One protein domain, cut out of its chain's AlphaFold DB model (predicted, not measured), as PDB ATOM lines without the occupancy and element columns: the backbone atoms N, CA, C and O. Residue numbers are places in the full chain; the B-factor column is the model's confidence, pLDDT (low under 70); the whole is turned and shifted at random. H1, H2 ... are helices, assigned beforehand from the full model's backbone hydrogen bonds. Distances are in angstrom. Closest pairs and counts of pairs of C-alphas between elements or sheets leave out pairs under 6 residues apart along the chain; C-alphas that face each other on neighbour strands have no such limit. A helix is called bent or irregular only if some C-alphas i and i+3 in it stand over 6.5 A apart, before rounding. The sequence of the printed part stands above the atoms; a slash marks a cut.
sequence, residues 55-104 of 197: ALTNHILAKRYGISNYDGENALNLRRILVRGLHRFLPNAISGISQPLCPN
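What this domain is: This is residues 55 to 104 of the 197 residues of an uncharacterized protein of Rodentolepis nana (UniProt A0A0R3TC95). One long helix, H2, makes the middle of an open rod, with the short helix H1 beyond its first end and the very short H3 at its other end, followed by a loop of residues 95 to 104. Contacts are few: no helix touches another, and a long link separates H1 from H2. The printed part has 50 residues with three named helices, in the order H1, H2, H3, and no named strand; the class is all helix. It is only just extended, close to loose, with a radius of gyration of the C-alphas of 15.0 A, and spans 45 by 18 by 14 A.

How they stand to each other: H1, residues 56 to 61, is apart from H2, residues 73 to 89. H1 is also apart from H3, residues 91 to 94. H2 and H3 are close but not clearly touching: their closest C-alphas, those of His 87 and Ile 94, are 6.9 A apart. Every O i to N i+4 pair is within hydrogen-bond range in H1 and H2; H3 is too short for such a pair, and its one O i to N i+3 pair is not within range.

Where its parts are: H1 begins at C-alpha 56 at (-48.408, -41.384, 40.858) and measures 8.8 A from first to last C-alpha. H2, the longest helix with 17 residues, runs 24.3 A from C-alpha 73 at (-40.655, -44.398, 23.432) to C-alpha 89. H3 ends at C-alpha 94 at (-47.562, -23.376, 13.489); it is neither bent nor irregular, but only just: C-alphas 91 and 94 are 6.3 A apart.

The domain as a whole: The two C-alphas farthest apart, those of Leu 56 and Pro 100, are 45.2 A apart. The printed part has no cut. The link from H1 to H2, 11 residues, is long; that from H2 to H3, 1 residue, is tight. The mean pLDDT of the printed part is 71.4, with residue 57, residue 64 and residues 90 to 104 under 70.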
ATOM      1  N   ALA A  55     -46.273 -38.469  37.746       71.69
ATOM      2  CA  ALA A  55     -47.142 -38.275  38.910       71.69
ATOM      3  C   ALA A  55     -47.945 -39.557  39.225       71.69
ATOM      4  O   ALA A  55     -48.675 -40.044  38.360       71.69
ATOM      5  N   LEU A  56     -47.842 -40.088  40.449       70.62
ATOM      6  CA  LEU A  56     -48.408 -41.384  40.858       70.62
ATOM      7  C   LEU A  56     -49.915 -41.476  40.593       70.62
ATOM      8  O   LEU A  56     -50.389 -42.475  40.062       70.62
ATOM      9  N   THR A  57     -50.674 -40.423  40.892       69.62
ATOM     10  CA  THR A  57     -52.124 -40.431  40.655       69.62
ATOM     11  C   THR A  57     -52.462 -40.537  39.176       69.62
ATOM     12  O   THR A  57     -53.298 -41.346  38.781       69.62
ATOM     13  N   ASN A  58     -51.757 -39.775  38.338       70.88
ATOM     14  CA  ASN A  58     -51.937 -39.837  36.890       70.88
ATOM     15  C   ASN A  58     -51.504 -41.205  36.358       70.88
ATOM     16  O   ASN A  58     -52.136 -41.738  35.452       70.88
ATOM     17  N   HIS A  59     -50.466 -41.796  36.957       74.44
ATOM     18  CA  HIS A  59     -50.001 -43.136  36.634       74.44
ATOM     19  C   HIS A  59     -51.085 -44.198  36.846       74.44
ATOM     20  O   HIS A  59     -51.278 -45.031  35.960       74.44
ATOM     21  N   ILE A  60     -51.794 -44.131  37.978       72.81
ATOM     22  CA  ILE A  60     -52.892 -45.042  38.329       72.81
ATOM     23  C   ILE A  60     -54.089 -44.821  37.398       72.81
ATOM     24  O   ILE A  60     -54.551 -45.763  36.761       72.81
ATOM     25  N   LEU A  61     -54.557 -43.575  37.271       73.50
ATOM     26  CA  LEU A  61     -55.765 -43.253  36.505       73.50
ATOM     27  C   LEU A  61     -55.614 -43.560  35.014       73.50
ATOM     28  O   LEU A  61     -56.513 -44.126  34.403       73.50
ATOM     29  N   ALA A  62     -54.470 -43.212  34.428       73.31
ATOM     30  CA  ALA A  62     -54.243 -43.396  33.002       73.31
ATOM     31  C   ALA A  62     -53.573 -44.740  32.664       73.31
ATOM     32  O   ALA A  62     -53.195 -44.962  31.516       73.31
ATOM     33  N   LYS A  63     -53.417 -45.650  33.644       77.00
ATOM     34  CA  LYS A  63     -52.865 -47.008  33.467       77.00
ATOM     35  C   LYS A  63     -51.570 -47.052  32.641       77.00
ATOM     36  O   LYS A  63     -51.370 -47.950  31.833       77.00
ATOM     37  N   ARG A  64     -50.671 -46.086  32.854       69.50
ATOM     38  CA  ARG A  64     -49.396 -45.914  32.112       69.50
ATOM     39  C   ARG A  64     -49.505 -45.442  30.653       69.50
ATOM     40  O   ARG A  64     -48.489 -45.409  29.959       69.50
ATOM     41  N   TYR A  65     -50.680 -45.025  30.197       75.25
ATOM     42  CA  TYR A  65     -50.887 -44.472  28.860       75.25
ATOM     43  C   TYR A  65     -51.031 -42.957  28.906       75.25
ATOM     44  O   TYR A  65     -51.686 -42.401  29.781       75.25
ATOM     45  N   GLY A  66     -50.455 -42.265  27.926       79.06
ATOM     46  CA  GLY A  66     -50.702 -40.842  27.735       79.06
ATOM     47  C   GLY A  66     -49.492 -40.058  27.257       79.06
ATOM     48  O   GLY A  66     -48.390 -40.572  27.082       79.06
ATOM     49  N   ILE A  67     -49.729 -38.765  27.051       83.69
ATOM     50  CA  ILE A  67     -48.806 -37.863  26.352       83.69
ATOM     51  C   ILE A  67     -48.068 -36.946  27.336       83.69
ATOM     52  O   ILE A  67     -46.860 -36.731  27.221       83.69
ATOM     53  N   SER A  68     -48.779 -36.380  28.311       79.12
ATOM     54  CA  SER A  68     -48.276 -35.299  29.167       79.12
ATOM     55  C   SER A  68     -47.482 -35.783  30.383       79.12
ATOM     56  O   SER A  68     -46.497 -35.147  30.742       79.12
ATOM     57  N   ASN A  69     -47.872 -36.907  30.988       76.00
ATOM     58  CA  ASN A  69     -47.366 -37.358  32.294       76.00
ATOM     59  C   ASN A  69     -46.267 -38.431  32.237       76.00
ATOM     60  O   ASN A  69     -45.812 -38.887  33.283       76.00
ATOM     61  N   TYR A  70     -45.856 -38.846  31.041       80.06
ATOM     62  CA  TYR A  70     -44.970 -39.995  30.842       80.06
ATOM     63  C   TYR A  70     -43.744 -39.623  30.023       80.06
ATOM     64  O   TYR A  70     -43.737 -38.601  29.347       80.06
ATOM     65  N   ASP A  71     -42.717 -40.459  30.053       77.81
ATOM     66  CA  ASP A  71     -41.590 -40.399  29.127       77.81
ATOM     67  C   ASP A  71     -41.252 -41.810  28.631       77.81
ATOM     68  O   ASP A  71     -41.880 -42.785  29.043       77.81
ATOM     69  N   GLY A  72     -40.313 -41.903  27.691       80.75
ATOM     70  CA  GLY A  72     -39.996 -43.134  26.969       80.75
ATOM     71  C   GLY A  72     -40.618 -43.180  25.574       80.75
ATOM     72  O   GLY A  72     -41.300 -42.250  25.134       80.75
ATOM     73  N   GLU A  73     -40.358 -44.272  24.861       84.75
ATOM     74  CA  GLU A  73     -40.655 -44.398  23.432       84.75
ATOM     75  C   GLU A  73     -42.147 -44.262  23.107       84.75
ATOM     76  O   GLU A  73     -42.511 -43.516  22.197       84.75
ATOM     77  N   ASN A  74     -43.024 -44.878  23.905       84.69
ATOM     78  CA  ASN A  74     -44.470 -44.757  23.718       84.69
ATOM     79  C   ASN A  74     -44.941 -43.293  23.813       84.69
ATOM     80  O   ASN A  74     -45.620 -42.788  22.922       84.69
ATOM     81  N   ALA A  75     -44.516 -42.567  24.855       85.25
ATOM     82  CA  ALA A  75     -44.872 -41.160  25.033       85.25
ATOM     83  C   ALA A  75     -44.305 -40.279  23.905       85.25
ATOM     84  O   ALA A  75     -44.982 -39.364  23.436       85.25
ATOM     85  N   LEU A  76     -43.084 -40.560  23.436       86.88
ATOM     86  CA  LEU A  76     -42.485 -39.870  22.289       86.88
ATOM     87  C   LEU A  76     -43.275 -40.113  21.000       86.88
ATOM     88  O   LEU A  76     -43.545 -39.163  20.262       86.88
ATOM     89  N   ASN A  77     -43.687 -41.352  20.743       90.38
ATOM     90  CA  ASN A  77     -44.469 -41.705  19.563       90.38
ATOM     91  C   ASN A  77     -45.853 -41.048  19.594       90.38
ATOM     92  O   ASN A  77     -46.234 -40.401  18.618       90.38
ATOM     93  N   LEU A  78     -46.558 -41.091  20.730       90.38
ATOM     94  CA  LEU A  78     -47.848 -40.413  20.885       90.38
ATOM     95  C   LEU A  78     -47.730 -38.888  20.722       90.38
ATOM     96  O   LEU A  78     -48.581 -38.277  20.080       90.38
ATOM     97  N   ARG A  79     -46.658 -38.260  21.231       90.44
ATOM     98  CA  ARG A  79     -46.388 -36.824  21.006       90.44
ATOM     99  C   ARG A  79     -46.168 -36.504  19.536       90.44
ATOM    100  O   ARG A  79     -46.724 -35.527  19.048       90.44
ATOM    101  N   ARG A  80     -45.380 -37.316  18.824       90.38
ATOM    102  CA  ARG A  80     -45.152 -37.139  17.381       90.38
ATOM    103  C   ARG A  80     -46.456 -37.263  16.599       90.38
ATOM    104  O   ARG A  80     -46.699 -36.444  15.720       90.38
ATOM    105  N   ILE A  81     -47.289 -38.250  16.928       90.38
ATOM    106  CA  ILE A  81     -48.608 -38.436  16.308       90.38
ATOM    107  C   ILE A  81     -49.499 -37.221  16.579       90.38
ATOM    108  O   ILE A  81     -50.048 -36.665  15.632       90.38
ATOM    109  N   LEU A  82     -49.581 -36.762  17.833       89.50
ATOM    110  CA  LEU A  82     -50.358 -35.579  18.203       89.50
ATOM    111  C   LEU A  82     -49.898 -34.340  17.430       89.50
ATOM    112  O   LEU A  82     -50.718 -33.684  16.801       89.50
ATOM    113  N   VAL A  83     -48.597 -34.040  17.430       87.81
ATOM    114  CA  VAL A  83     -48.042 -32.867  16.736       87.81
ATOM    115  C   VAL A  83     -48.302 -32.941  15.230       87.81
ATOM    116  O   VAL A  83     -48.726 -31.953  14.641       87.81
ATOM    117  N   ARG A  84     -48.132 -34.113  14.603       86.25
ATOM    118  CA  ARG A  84     -48.480 -34.311  13.184       86.25
ATOM    119  C   ARG A  84     -49.970 -34.099  12.919       86.25
ATOM    120  O   ARG A  84     -50.320 -33.475  11.923       86.25
ATOM    121  N   GLY A  85     -50.836 -34.592  13.805       83.38
ATOM    122  CA  GLY A  85     -52.276 -34.347  13.743       83.38
ATOM    123  C   GLY A  85     -52.592 -32.855  13.818       83.38
ATOM    124  O   GLY A  85     -53.268 -32.330  12.940       83.38
ATOM    125  N   LEU A  86     -52.022 -32.151  14.798       81.50
ATOM    126  CA  LEU A  86     -52.180 -30.704  14.953       81.50
ATOM    127  C   LEU A  86     -51.708 -29.940  13.714       81.50
ATOM    128  O   LEU A  86     -52.445 -29.093  13.237       81.50
ATOM    129  N   HIS A  87     -50.548 -30.269  13.136       77.69
ATOM    130  CA  HIS A  87     -50.090 -29.643  11.888       77.69
ATOM    131  C   HIS A  87     -51.050 -29.859  10.719       77.69
ATOM    132  O   HIS A  87     -51.197 -28.976   9.879       77.69
ATOM    133  N   ARG A  88     -51.713 -31.019  10.662       74.94
ATOM    134  CA  ARG A  88     -52.728 -31.280   9.643       74.94
ATOM    135  C   ARG A  88     -53.949 -30.393   9.858       74.94
ATOM    136  O   ARG A  88     -54.445 -29.841   8.887       74.94
ATOM    137  N   PHE A  89     -54.431 -30.248  11.092       70.56
ATOM    138  CA  PHE A  89     -55.645 -29.482  11.407       70.56
ATOM    139  C   PHE A  89     -55.429 -27.968  11.555       70.56
ATOM    140  O   PHE A  89     -56.384 -27.217  11.405       70.56
ATOM    141  N   LEU A  90     -54.197 -27.523  11.819       68.81
ATOM    142  CA  LEU A  90     -53.799 -26.129  12.051       68.81
ATOM    143  C   LEU A  90     -52.541 -25.754  11.235       68.81
ATOM    144  O   LEU A  90     -51.510 -25.389  11.812       68.81
ATOM    145  N   PRO A  91     -52.578 -25.846   9.894       61.88
ATOM    146  CA  PRO A  91     -51.393 -25.635   9.059       61.88
ATOM    147  C   PRO A  91     -50.841 -24.200   9.153       61.88
ATOM    148  O   PRO A  91     -49.626 -24.009   9.169       61.88
ATOM    149  N   ASN A  92     -51.720 -23.201   9.303       57.31
ATOM    150  CA  ASN A  92     -51.360 -21.777   9.299       57.31
ATOM    151  C   ASN A  92     -50.874 -21.245  10.660       57.31
ATOM    152  O   ASN A  92     -50.212 -20.213  10.711       57.31
ATOM    153  N   ALA A  93     -51.181 -21.929  11.767       55.88
ATOM    154  CA  ALA A  93     -50.884 -21.433  13.118       55.88
ATOM    155  C   ALA A  93     -49.477 -21.803  13.622       55.88
ATOM    156  O   ALA A  93     -49.006 -21.240  14.609       55.88
ATOM    157  N   ILE A  94     -48.812 -22.773  12.983       53.66
ATOM    158  CA  ILE A  94     -47.562 -23.376  13.489       53.66
ATOM    159  C   ILE A  94     -46.383 -23.137  12.529       53.66
ATOM    160  O   ILE A  94     -45.222 -23.227  12.923       53.66
ATOM    161  N   SER A  95     -46.661 -22.775  11.276       48.66
ATOM    162  CA  SER A  95     -45.657 -22.403  10.284       48.66
ATOM    163  C   SER A  95     -45.671 -20.889  10.093       48.66
ATOM    164  O   SER A  95     -46.545 -20.360   9.419       48.66
ATOM    165  N   GLY A  96     -44.667 -20.180  10.615       49.09
ATOM    166  CA  GLY A  96     -44.411 -18.772  10.262       49.09
ATOM    167  C   GLY A  96     -44.009 -18.560   8.791       49.09
ATOM    168  O   GLY A  96     -43.580 -17.473   8.419       49.09
ATOM    169  N   ILE A  97     -44.103 -19.605   7.964       44.84
ATOM    170  CA  ILE A  97     -43.867 -19.591   6.527       44.84
ATOM    171  C   ILE A  97     -45.198 -19.938   5.865       44.84
ATOM    172  O   ILE A  97     -45.706 -21.051   6.016       44.84
ATOM    173  N   SER A  98     -45.751 -18.968   5.144       45.75
ATOM    174  CA  SER A  98     -46.952 -19.085   4.325       45.75
ATOM    175  C   SER A  98     -46.774 -20.199   3.289       45.75
ATOM    176  O   SER A  98     -46.240 -19.975   2.205       45.75
ATOM    177  N   GLN A  99     -47.179 -21.423   3.630       46.34
ATOM    178  CA  GLN A  99     -47.357 -22.480   2.640       46.34
ATOM    179  C   GLN A  99     -48.688 -22.269   1.905       46.34
ATOM    180  O   GLN A  99     -49.624 -21.712   2.487       46.34
ATOM    181  N   PRO A 100     -48.790 -22.680   0.628       43.69
ATOM    182  CA  PRO A 100     -49.996 -22.478  -0.161       43.69
ATOM    183  C   PRO A 100     -51.148 -23.250   0.483       43.69
ATOM    184  O   PRO A 100     -50.996 -24.430   0.793       43.69
ATOM    185  N   LEU A 101     -52.261 -22.546   0.699       47.00
ATOM    186  CA  LEU A 101     -53.504 -22.986   1.333       47.00
ATOM    187  C   LEU A 101     -53.717 -24.512   1.353       47.00
ATOM    188  O   LEU A 101     -54.169 -25.108   0.377       47.00
ATOM    189  N   CYS A 102     -53.521 -25.126   2.520       44.78
ATOM    190  CA  CYS A 102     -54.355 -26.253   2.925       44.78
ATOM    191  C   CYS A 102     -55.499 -25.681   3.775       44.78
ATOM    192  O   CYS A 102     -55.255 -25.264   4.909       44.78
ATOM    193  N   PRO A 103     -56.734 -25.614   3.253       46.78
ATOM    194  CA  PRO A 103     -57.864 -25.058   3.972       46.78
ATOM    195  C   PRO A 103     -58.392 -26.116   4.937       46.78
ATOM    196  O   PRO A 103     -59.381 -26.783   4.655       46.78
ATOM    197  N   ASN A 104     -57.769 -26.267   6.101       53.88
ATOM    198  CA  ASN A 104     -58.517 -26.793   7.240       53.88
ATOM    199  C   ASN A 104     -59.186 -25.625   7.959       53.88
ATOM    200  O   ASN A 104     -58.901 -25.316   9.111       53.88
TER     201      ASN A 104